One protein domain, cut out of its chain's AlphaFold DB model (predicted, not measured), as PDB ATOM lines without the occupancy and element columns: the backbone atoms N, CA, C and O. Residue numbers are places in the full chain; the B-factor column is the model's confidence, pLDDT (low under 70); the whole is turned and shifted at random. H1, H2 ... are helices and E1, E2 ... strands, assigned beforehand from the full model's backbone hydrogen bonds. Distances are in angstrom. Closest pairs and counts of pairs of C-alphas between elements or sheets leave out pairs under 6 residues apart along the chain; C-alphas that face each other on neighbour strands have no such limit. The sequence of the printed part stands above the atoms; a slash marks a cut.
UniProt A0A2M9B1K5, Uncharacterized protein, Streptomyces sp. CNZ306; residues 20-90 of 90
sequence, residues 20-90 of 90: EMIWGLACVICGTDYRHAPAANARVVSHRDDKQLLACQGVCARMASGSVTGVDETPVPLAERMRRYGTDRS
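This is residues 20 to 90 of the 90 residues of an uncharacterized protein of Streptomyces sp. CNZ306 (UniProt A0A2M9B1K5). A two-stranded hairpin, E1 and E2, stands between two helices: short H1 packs on it, while longer H2 lies off at the other end of the long axis. The unnamed residues 20 to 41 loop beside the hairpin. The 71 printed residues hold E1, E2, H1 and H2 in that order, the strands antiparallel; the class is mixed, with 31 residues in named elements. It is compact, radius of gyration of the C-alphas 11.1 A, spanning 36 by 24 by 18 A.

E1, residues 42 to 48, and E2, residues 51 to 56, form a hairpin at 144 degrees; N 43 and O 55 are 2.8 A apart, within hydrogen-bond range. H1, residues 59 to 65, comes closest to E1 at the C-alphas of Ser 65 and Val 45, 5.2 A. H2, residues 78 to 88, is apart from E1, E2 and H1. Every O i to N i+4 pair in H1 and H2 is within hydrogen-bond range.

E1 begins at C-alpha 42 (96.704, 170.239, 185.686) and measures 16.2 A, E2 16.5 A, H1 10.1 A. H2, 15.5 A, ends at C-alpha 88 (85.300, 160.296, 201.346).

The farthest C-alphas, Gly 66 and Ser 90, are 36.1 A apart. The printed part has no cut. The link H1 to H2 is long, 12 residues. Residue 90 has pLDDT under 70.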
ATOM      1  N   GLU A  20      90.853 170.047 199.410       94.75
ATOM      2  CA  GLU A  20      90.647 170.116 197.962       94.75
ATOM      3  C   GLU A  20      91.972 170.043 197.195       94.75
ATOM      4  O   GLU A  20      92.043 169.408 196.145       94.75
ATOM      5  N   MET A  21      93.035 170.662 197.717       95.81
ATOM      6  CA  MET A  21      94.381 170.565 197.144       95.81
ATOM      7  C   MET A  21      94.950 169.145 197.263       95.81
ATOM      8  O   MET A  21      95.567 168.659 196.316       95.81
ATOM      9  N   ILE A  22      94.723 168.469 198.394       94.88
ATOM     10  CA  ILE A  22      95.154 167.079 198.623       94.88
ATOM     11  C   ILE A  22      94.414 166.114 197.689       94.88
ATOM     12  O   ILE A  22      95.019 165.202 197.132       94.88
ATOM     13  N   TRP A  23      93.127 166.352 197.442       95.00
ATOM     14  CA  TRP A  23      92.326 165.611 196.461       95.00
ATOM     15  C   TRP A  23      92.576 166.047 195.004       95.00
ATOM     16  O   TRP A  23      91.903 165.603 194.067       95.00
ATOM     17  N   GLY A  24      93.552 166.936 194.794       94.88
ATOM     18  CA  GLY A  24      93.958 167.458 193.496       94.88
ATOM     19  C   GLY A  24      92.926 168.370 192.835       94.88
ATOM     20  O   GLY A  24      93.126 168.762 191.690       94.88
ATOM     21  N   LEU A  25      91.808 168.697 193.484       95.69
ATOM     22  CA  LEU A  25      90.728 169.529 192.936       95.69
ATOM     23  C   LEU A  25      91.148 170.993 192.761       95.69
ATOM     24  O   LEU A  25      90.604 171.678 191.895       95.69
ATOM     25  N   ALA A  26      92.156 171.437 193.511       96.56
ATOM     26  CA  ALA A  26      92.746 172.761 193.389       96.56
ATOM     27  C   ALA A  26      94.268 172.704 193.187       96.56
ATOM     28  O   ALA A  26      94.946 171.776 193.626       96.56
ATOM     29  N   CYS A  27      94.818 173.724 192.529       96.56
ATOM     30  CA  CYS A  27      96.259 173.889 192.378       96.56
ATOM     31  C   CYS A  27      96.932 174.105 193.737       96.56
ATOM     32  O   CYS A  27      96.637 175.086 194.419       96.56
ATOM     33  N   VAL A  28      97.924 173.275 194.077       95.56
ATOM     34  CA  VAL A  28      98.679 173.377 195.346       95.56
ATOM     35  C   VAL A  28      99.492 174.671 195.493       95.56
ATOM     36  O   VAL A  28     100.049 174.952 196.553       95.56
ATOM     37  N   ILE A  29      99.596 175.463 194.422       94.88
ATOM     38  CA  ILE A  29     100.379 176.698 194.377       94.88
ATOM     39  C   ILE A  29      99.490 177.940 194.412       94.88
ATOM     40  O   ILE A  29      99.699 178.802 195.266       94.88
ATOM     41  N   CYS A  30      98.553 178.065 193.470       94.38
ATOM     42  CA  CYS A  30      97.728 179.265 193.295       94.38
ATOM     43  C   CYS A  30      96.270 179.084 193.732       94.38
ATOM     44  O   CYS A  30      95.505 180.037 193.659       94.38
ATOM     45  N   GLY A  31      95.867 177.881 194.154       94.69
ATOM     46  CA  GLY A  31      94.500 177.605 194.603       94.69
ATOM     47  C   GLY A  31      93.448 177.581 193.496       94.69
ATOM     48  O   GLY A  31      92.268 177.475 193.804       94.69
ATOM     49  N   THR A  32      93.842 177.659 192.218       95.75
ATOM     50  CA  THR A  32      92.902 177.553 191.094       95.75
ATOM     51  C   THR A  32      92.111 176.258 191.188       95.75
ATOM     52  O   THR A  32      92.699 175.177 191.198       95.75
ATOM     53  N   ASP A  33      90.791 176.389 191.213       95.44
ATOM     54  CA  ASP A  33      89.861 175.273 191.223       95.44
ATOM     55  C   ASP A  33      89.678 174.705 189.811       95.44
ATOM     56  O   ASP A  33      89.152 175.366 188.908       95.44
ATOM     57  N   TYR A  34      90.096 173.458 189.609       94.50
ATOM     58  CA  TYR A  34      90.036 172.810 188.301       94.50
ATOM     59  C   TYR A  34      88.613 172.468 187.858       94.50
ATOM     60  O   TYR A  34      88.392 172.284 186.662       94.50
ATOM     61  N   ARG A  35      87.642 172.429 188.778       93.12
ATOM     62  CA  ARG A  35      86.218 172.227 188.456       93.12
ATOM     63  C   ARG A  35      85.657 173.380 187.629       93.12
ATOM     64  O   ARG A  35      84.746 173.178 186.834       93.12
ATOM     65  N   HIS A  36      86.239 174.567 187.792       91.38
ATOM     66  CA  HIS A  36      85.821 175.794 187.116       91.38
ATOM     67  C   HIS A  36      86.849 176.292 186.086       91.38
ATOM     68  O   HIS A  36      86.573 177.238 185.356       91.38
ATOM     69  N   ALA A  37      88.021 175.653 186.000       86.81
ATOM     70  CA  ALA A  37      89.115 176.057 185.119       86.81
ATOM     71  C   ALA A  37      89.727 174.860 184.357       86.81
ATOM     72  O   ALA A  37      90.900 174.529 184.560       86.81
ATOM     73  N   PRO A  38      88.978 174.220 183.437       73.06
ATOM     74  CA  PRO A  38      89.475 173.070 182.676       73.06
ATOM     75  C   PRO A  38      90.695 173.410 181.801       73.06
ATOM     76  O   PRO A  38      91.528 172.548 181.542       73.06
ATOM     77  N   ALA A  39      90.856 174.678 181.406       76.25
ATOM     78  CA  ALA A  39      91.991 175.153 180.613       76.25
ATOM     79  C   ALA A  39      93.328 175.219 181.385       76.25
ATOM     80  O   ALA A  39      94.376 175.423 180.777       76.25
ATOM     81  N   ALA A  40      93.326 175.050 182.712       78.12
ATOM     82  CA  ALA A  40      94.525 175.218 183.538       78.12
ATOM     83  C   ALA A  40      95.576 174.095 183.380       78.12
ATOM     84  O   ALA A  40      96.648 174.196 183.981       78.12
ATOM     85  N   ASN A  41      95.286 173.049 182.587       87.62
ATOM     86  CA  ASN A  41      96.174 171.919 182.281       87.62
ATOM     87  C   ASN A  41      96.904 171.400 183.530       87.62
ATOM     88  O   ASN A  41      98.108 171.613 183.697       87.62
ATOM     89  N   ALA A  42      96.161 170.758 184.434       94.75
ATOM     90  CA  ALA A  42      96.704 170.239 185.686       94.75
ATOM     91  C   ALA A  42      97.822 169.211 185.428       94.75
ATOM     92  O   ALA A  42      97.680 168.334 184.577       94.75
ATOM     93  N   ARG A  43      98.926 169.312 186.169       96.50
ATOM     94  CA  ARG A  43     100.087 168.414 186.102       96.50
ATOM     95  C   ARG A  43     100.372 167.820 187.469       96.50
ATOM     96  O   ARG A  43     100.282 168.538 188.465       96.50
ATOM     97  N   VAL A  44     100.737 166.540 187.504       97.25
ATOM     98  CA  VAL A  44     101.217 165.895 188.730       97.25
ATOM     99  C   VAL A  44     102.551 166.523 189.108       97.25
ATOM    100  O   VAL A  44     103.413 166.725 188.253       97.25
ATOM    101  N   VAL A  45     102.712 166.890 190.374       97.06
ATOM    102  CA  VAL A  45     103.947 167.517 190.875       97.06
ATOM    103  C   VAL A  45     104.564 166.761 192.043       97.06
ATOM    104  O   VAL A  45     105.770 166.864 192.249       97.06
ATOM    105  N   SER A  46     103.756 166.002 192.779       95.38
ATOM    106  CA  SER A  46     104.167 165.114 193.864       95.38
ATOM    107  C   SER A  46     102.973 164.268 194.315       95.38
ATOM    108  O   SER A  46     101.863 164.415 193.794       95.38
ATOM    109  N   HIS A  47     103.183 163.424 195.322       94.25
ATOM    110  CA  HIS A  47     102.134 162.638 195.961       94.25
ATOM    111  C   HIS A  47     102.075 162.938 197.451       94.25
ATOM    112  O   HIS A  47     103.067 163.338 198.067       94.25
ATOM    113  N   ARG A  48     100.896 162.736 198.032       90.62
ATOM    114  CA  ARG A  48     100.663 162.790 199.470       90.62
ATOM    115  C   ARG A  48      99.528 161.844 199.831       90.62
ATOM    116  O   ARG A  48      98.470 161.940 199.221       90.62
ATOM    117  N   ASP A  49      99.740 160.982 200.822       88.06
ATOM    118  CA  ASP A  49      98.728 160.033 201.313       88.06
ATOM    119  C   ASP A  49      98.083 159.236 200.155       88.06
ATOM    120  O   ASP A  49      96.861 159.185 200.019       88.06
ATOM    121  N   ASP A  50      98.928 158.722 199.250       88.19
ATOM    122  CA  ASP A  50      98.564 158.005 198.014       88.19
ATOM    123  C   ASP A  50      97.702 158.796 197.005       88.19
ATOM    124  O   ASP A  50      97.159 158.244 196.044       88.19
ATOM    125  N   LYS A  51      97.601 160.120 197.174       92.31
ATOM    126  CA  LYS A  51      96.884 161.038 196.278       92.31
ATOM    127  C   LYS A  51      97.866 161.891 195.479       92.31
ATOM    128  O   LYS A  51      98.906 162.318 195.980       92.31
ATOM    129  N   GLN A  52      97.518 162.169 194.225       95.62
ATOM    130  CA  GLN A  52      98.296 163.055 193.358       95.62
ATOM    131  C   GLN A  52      98.072 164.520 193.745       95.62
ATOM    132  O   GLN A  52      96.953 165.032 193.665       95.62
ATOM    133  N   LEU A  53      99.155 165.220 194.077       96.50
ATOM    134  CA  LEU A  53      99.155 166.672 194.194       96.50
ATOM    135  C   LEU A  53      99.353 167.291 192.813       96.50
ATOM    136  O   LEU A  53     100.252 166.903 192.061       96.50
ATOM    137  N   LEU A  54      98.504 168.267 192.485       97.00
ATOM    138  CA  LEU A  54      98.449 168.867 191.154       97.00
ATOM    139  C   LEU A  54      98.760 170.363 191.174       97.00
ATOM    140  O   LEU A  54      98.302 171.106 192.045       97.00
ATOM    141  N   ALA A  55      99.449 170.833 190.140       97.06
ATOM    142  CA  ALA A  55      99.648 172.253 189.875       97.06
ATOM    143  C   ALA A  55      99.302 172.604 188.422       97.06
ATOM    144  O   ALA A  55      99.391 171.756 187.535       97.06
ATOM    145  N   CYS A  56      98.945 173.863 188.164       96.38
ATOM    146  CA  CYS A  56      98.797 174.360 186.797       96.38
ATOM    147  C   CYS A  56     100.124 174.217 186.038       96.38
ATOM    148  O   CYS A  56     101.200 174.443 186.608       96.38
ATOM    149  N   GLN A  57     100.058 173.894 184.747       94.62
ATOM    150  CA  GLN A  57     101.245 173.873 183.893       94.62
ATOM    151  C   GLN A  57     101.971 175.234 183.908       94.62
ATOM    152  O   GLN A  57     101.358 176.294 184.046       94.62
ATOM    153  N   GLY A  58     103.296 175.217 183.758       94.88
ATOM    154  CA  GLY A  58     104.122 176.421 183.722       94.88
ATOM    155  C   GLY A  58     104.667 176.790 185.097       94.88
ATOM    156  O   GLY A  58     105.368 175.999 185.727       94.88
ATOM    157  N   VAL A  59     104.396 178.017 185.551       95.94
ATOM    158  CA  VAL A  59     105.023 178.574 186.763       95.94
ATOM    159  C   VAL A  59     104.627 177.795 188.018       95.94
ATOM    160  O   VAL A  59     105.478 177.557 188.873       95.94
ATOM    161  N   CYS A  60     103.371 177.351 188.128       95.50
ATOM    162  CA  CYS A  60     102.930 176.591 189.296       95.50
ATOM    163  C   CYS A  60     103.628 175.230 189.371       95.50
ATOM    164  O   CYS A  60     104.235 174.920 190.393       95.50
ATOM    165  N   ALA A  61     103.634 174.463 188.281       95.94
ATOM    166  CA  ALA A  61     104.384 173.213 188.214       95.94
ATOM    167  C   ALA A  61     105.877 173.423 188.531       95.94
ATOM    168  O   ALA A  61     106.418 172.737 189.396       95.94
ATOM    169  N   ARG A  62     106.516 174.455 187.955       95.19
ATOM    170  CA  ARG A  62     107.928 174.766 188.233       95.19
ATOM    171  C   ARG A  62     108.174 175.084 189.707       95.19
ATOM    172  O   ARG A  62     109.179 174.643 190.250       95.19
ATOM    173  N   MET A  63     107.286 175.835 190.353       94.38
ATOM    174  CA  MET A  63     107.411 176.129 191.784       94.38
ATOM    175  C   MET A  63     107.221 174.888 192.664       94.38
ATOM    176  O   MET A  63     107.812 174.825 193.736       94.38
ATOM    177  N   ALA A  64     106.387 173.937 192.241       93.06
ATOM    178  CA  ALA A  64     106.062 172.750 193.026       93.06
ATOM    179  C   ALA A  64     107.093 171.620 192.873       93.06
ATOM    180  O   ALA A  64     107.448 170.993 193.866       93.06
ATOM    181  N   SER A  65     107.559 171.360 191.647       93.06
ATOM    182  CA  SER A  65     108.410 170.205 191.315       93.06
ATOM    183  C   SER A  65     109.730 170.562 190.626       93.06
ATOM    184  O   SER A  65     110.508 169.675 190.291       93.06
ATOM    185  N   GLY A  66     109.989 171.843 190.347       94.06
ATOM    186  CA  GLY A  66     111.134 172.282 189.539       94.06
ATOM    187  C   GLY A  66     110.928 172.154 188.021       94.06
ATOM    188  O   GLY A  66     111.709 172.714 187.252       94.06
ATOM    189  N   SER A  67     109.849 171.503 187.569       94.25
ATOM    190  CA  SER A  67     109.530 171.274 186.153       94.25
ATOM    191  C   SER A  67     108.278 172.031 185.716       94.25
ATOM    192  O   SER A  67     107.259 172.004 186.396       94.25
ATOM    193  N   VAL A  68     108.303 172.661 184.537       94.12
ATOM    194  CA  VAL A  68     107.124 173.363 183.987       94.12
ATOM    195  C   VAL A  68     106.005 172.413 183.550       94.12
ATOM    196  O   VAL A  68     104.864 172.850 183.411       94.12
ATOM    197  N   THR A  69     106.308 171.135 183.335       94.25
ATOM    198  CA  THR A  69     105.336 170.107 182.935       94.25
ATOM    199  C   THR A  69     104.956 169.168 184.073       94.25
ATOM    200  O   THR A  69     104.128 168.289 183.858       94.25
ATOM    201  N   GLY A  70     105.499 169.370 185.277       93.19
ATOM    202  CA  GLY A  70     105.335 168.430 186.381       93.19
ATOM    203  C   GLY A  70     106.258 167.216 186.254       93.19
ATOM    204  O   GLY A  70     107.283 167.282 185.568       93.19
ATOM    205  N   VAL A  71     105.905 166.143 186.957       93.69
ATOM    206  CA  VAL A  71     106.529 164.819 186.807       93.69
ATOM    207  C   VAL A  71     105.923 164.088 185.606       93.69
ATOM    208  O   VAL A  71     104.840 164.451 185.143       93.69
ATOM    209  N   ASP A  72     106.620 163.073 185.094       93.25
ATOM    210  CA  ASP A  72     106.160 162.260 183.959       93.25
ATOM    211  C   ASP A  72     105.099 161.238 184.397       93.25
ATOM    212  O   ASP A  72     105.295 160.027 184.392       93.25
ATOM    213  N   GLU A  73     103.971 161.762 184.866       93.62
ATOM    214  CA  GLU A  73     102.819 160.993 185.305       93.62
ATOM    215  C   GLU A  73     101.543 161.674 184.824       93.62
ATOM    216  O   GLU A  73     101.390 162.901 184.872       93.62
ATOM    217  N   THR A  74     100.596 160.862 184.365       93.44
ATOM    218  CA  THR A  74      99.299 161.367 183.925       93.44
ATOM    219  C   THR A  74      98.398 161.608 185.142       93.44
ATOM    220  O   THR A  74      98.194 160.691 185.942       93.44
ATOM    221  N   PRO A  75      97.815 162.812 185.296       94.31
ATOM    222  CA  PRO A  75      96.839 163.059 186.346       94.31
ATOM    223  C   PRO A  75      95.617 162.153 186.195       94.31
ATOM    224  O   PRO A  75      95.070 162.015 185.098       94.31
ATOM    225  N   VAL A  76      95.121 161.618 187.308       95.06
ATOM    226  CA  VAL A  76      93.806 160.981 187.369       95.06
ATOM    227  C   VAL A  76      92.760 161.982 186.849       95.06
ATOM    228  O   VAL A  76      92.792 163.161 187.242       95.06
ATOM    229  N   PRO A  77      91.827 161.557 185.973       94.31
ATOM    230  CA  PRO A  77      90.816 162.442 185.406       94.31
ATOM    231  C   PRO A  77      90.045 163.213 186.480       94.31
ATOM    232  O   PRO A  77      89.708 162.670 187.532       94.31
ATOM    233  N   LEU A  78      89.727 164.483 186.204       94.06
ATOM    234  CA  LEU A  78      89.044 165.362 187.161       94.06
ATOM    235  C   LEU A  78      87.737 164.751 187.688       94.06
ATOM    236  O   LEU A  78      87.493 164.796 188.890       94.06
ATOM    237  N   ALA A  79      86.941 164.133 186.812       94.06
ATOM    238  CA  ALA A  79      85.689 163.480 187.190       94.06
ATOM    239  C   ALA A  79      85.897 162.359 188.225       94.06
ATOM    240  O   ALA A  79      85.152 162.263 189.196       94.06
ATOM    241  N   GLU A  80      86.947 161.552 188.063       95.19
ATOM    242  CA  GLU A  80      87.275 160.479 189.005       95.19
ATOM    243  C   GLU A  80      87.782 161.046 190.339       95.19
ATOM    244  O   GLU A  80      87.399 160.564 191.404       95.19
ATOM    245  N   ARG A  81      88.571 162.127 190.310       94.94
ATOM    246  CA  ARG A  81      89.001 162.820 191.537       94.94
ATOM    247  C   ARG A  81      87.813 163.398 192.311       94.94
ATOM    248  O   ARG A  81      87.743 163.226 193.524       94.94
ATOM    249  N   MET A  82      86.854 164.015 191.618       94.56
ATOM    250  CA  MET A  82      85.611 164.517 192.219       94.56
ATOM    251  C   MET A  82      84.764 163.394 192.820       94.56
ATOM    252  O   MET A  82      84.238 163.553 193.919       94.56
ATOM    253  N   ARG A  83      84.651 162.256 192.126       95.56
ATOM    254  CA  ARG A  83      83.922 161.087 192.625       95.56
ATOM    255  C   ARG A  83      84.524 160.576 193.934       95.56
ATOM    256  O   ARG A  83      83.790 160.426 194.904       95.56
ATOM    257  N   ARG A  84      85.843 160.349 193.977       94.38
ATOM    258  CA  ARG A  84      86.519 159.853 195.189       94.38
ATOM    259  C   ARG A  84      86.417 160.838 196.352       94.38
ATOM    260  O   ARG A  84      86.169 160.411 197.471       94.38
ATOM    261  N   TYR A  85      86.534 162.138 196.072       94.06
ATOM    262  CA  TYR A  85      86.328 163.190 197.068       94.06
ATOM    263  C   TYR A  85      84.915 163.166 197.664       94.06
ATOM    264  O   TYR A  85      84.744 163.292 198.870       94.06
ATOM    265  N   GLY A  86      83.896 162.979 196.820       92.00
ATOM    266  CA  GLY A  86      82.511 162.863 197.275       92.00
ATOM    267  C   GLY A  86      82.272 161.636 198.155       92.00
ATOM    268  O   GLY A  86      81.567 161.751 199.150       92.00
ATOM    269  N   THR A  87      82.879 160.489 197.825       91.81
ATOM    270  CA  THR A  87      82.772 159.253 198.624       91.81
ATOM    271  C   THR A  87      83.473 159.353 199.979       91.81
ATOM    272  O   THR A  87      82.989 158.790 200.947       91.81
ATOM    273  N   ASP A  88      84.592 160.073 200.073       87.38
ATOM    274  CA  ASP A  88      85.300 160.296 201.346       87.38
ATOM    275  C   ASP A  88      84.488 161.147 202.339       87.38
ATOM    276  O   ASP A  88      84.698 161.080 203.546       87.38
ATOM    277  N   ARG A  89      83.544 161.947 201.828       82.19
ATOM    278  CA  ARG A  89      82.731 162.889 202.611       82.19
ATOM    279  C   ARG A  89      81.309 162.414 202.915       82.19
ATOM    280  O   ARG A  89      80.580 163.147 203.585       82.19
ATOM    281  N   SER A  90      80.903 161.261 202.384       69.25
ATOM    282  CA  SER A  90      79.599 160.626 202.630       69.25
ATOM    283  C   SER A  90      79.688 159.611 203.757       69.25
ATOM    284  O   SER A  90      78.809 159.651 204.641       69.25
TER     285      SER A  90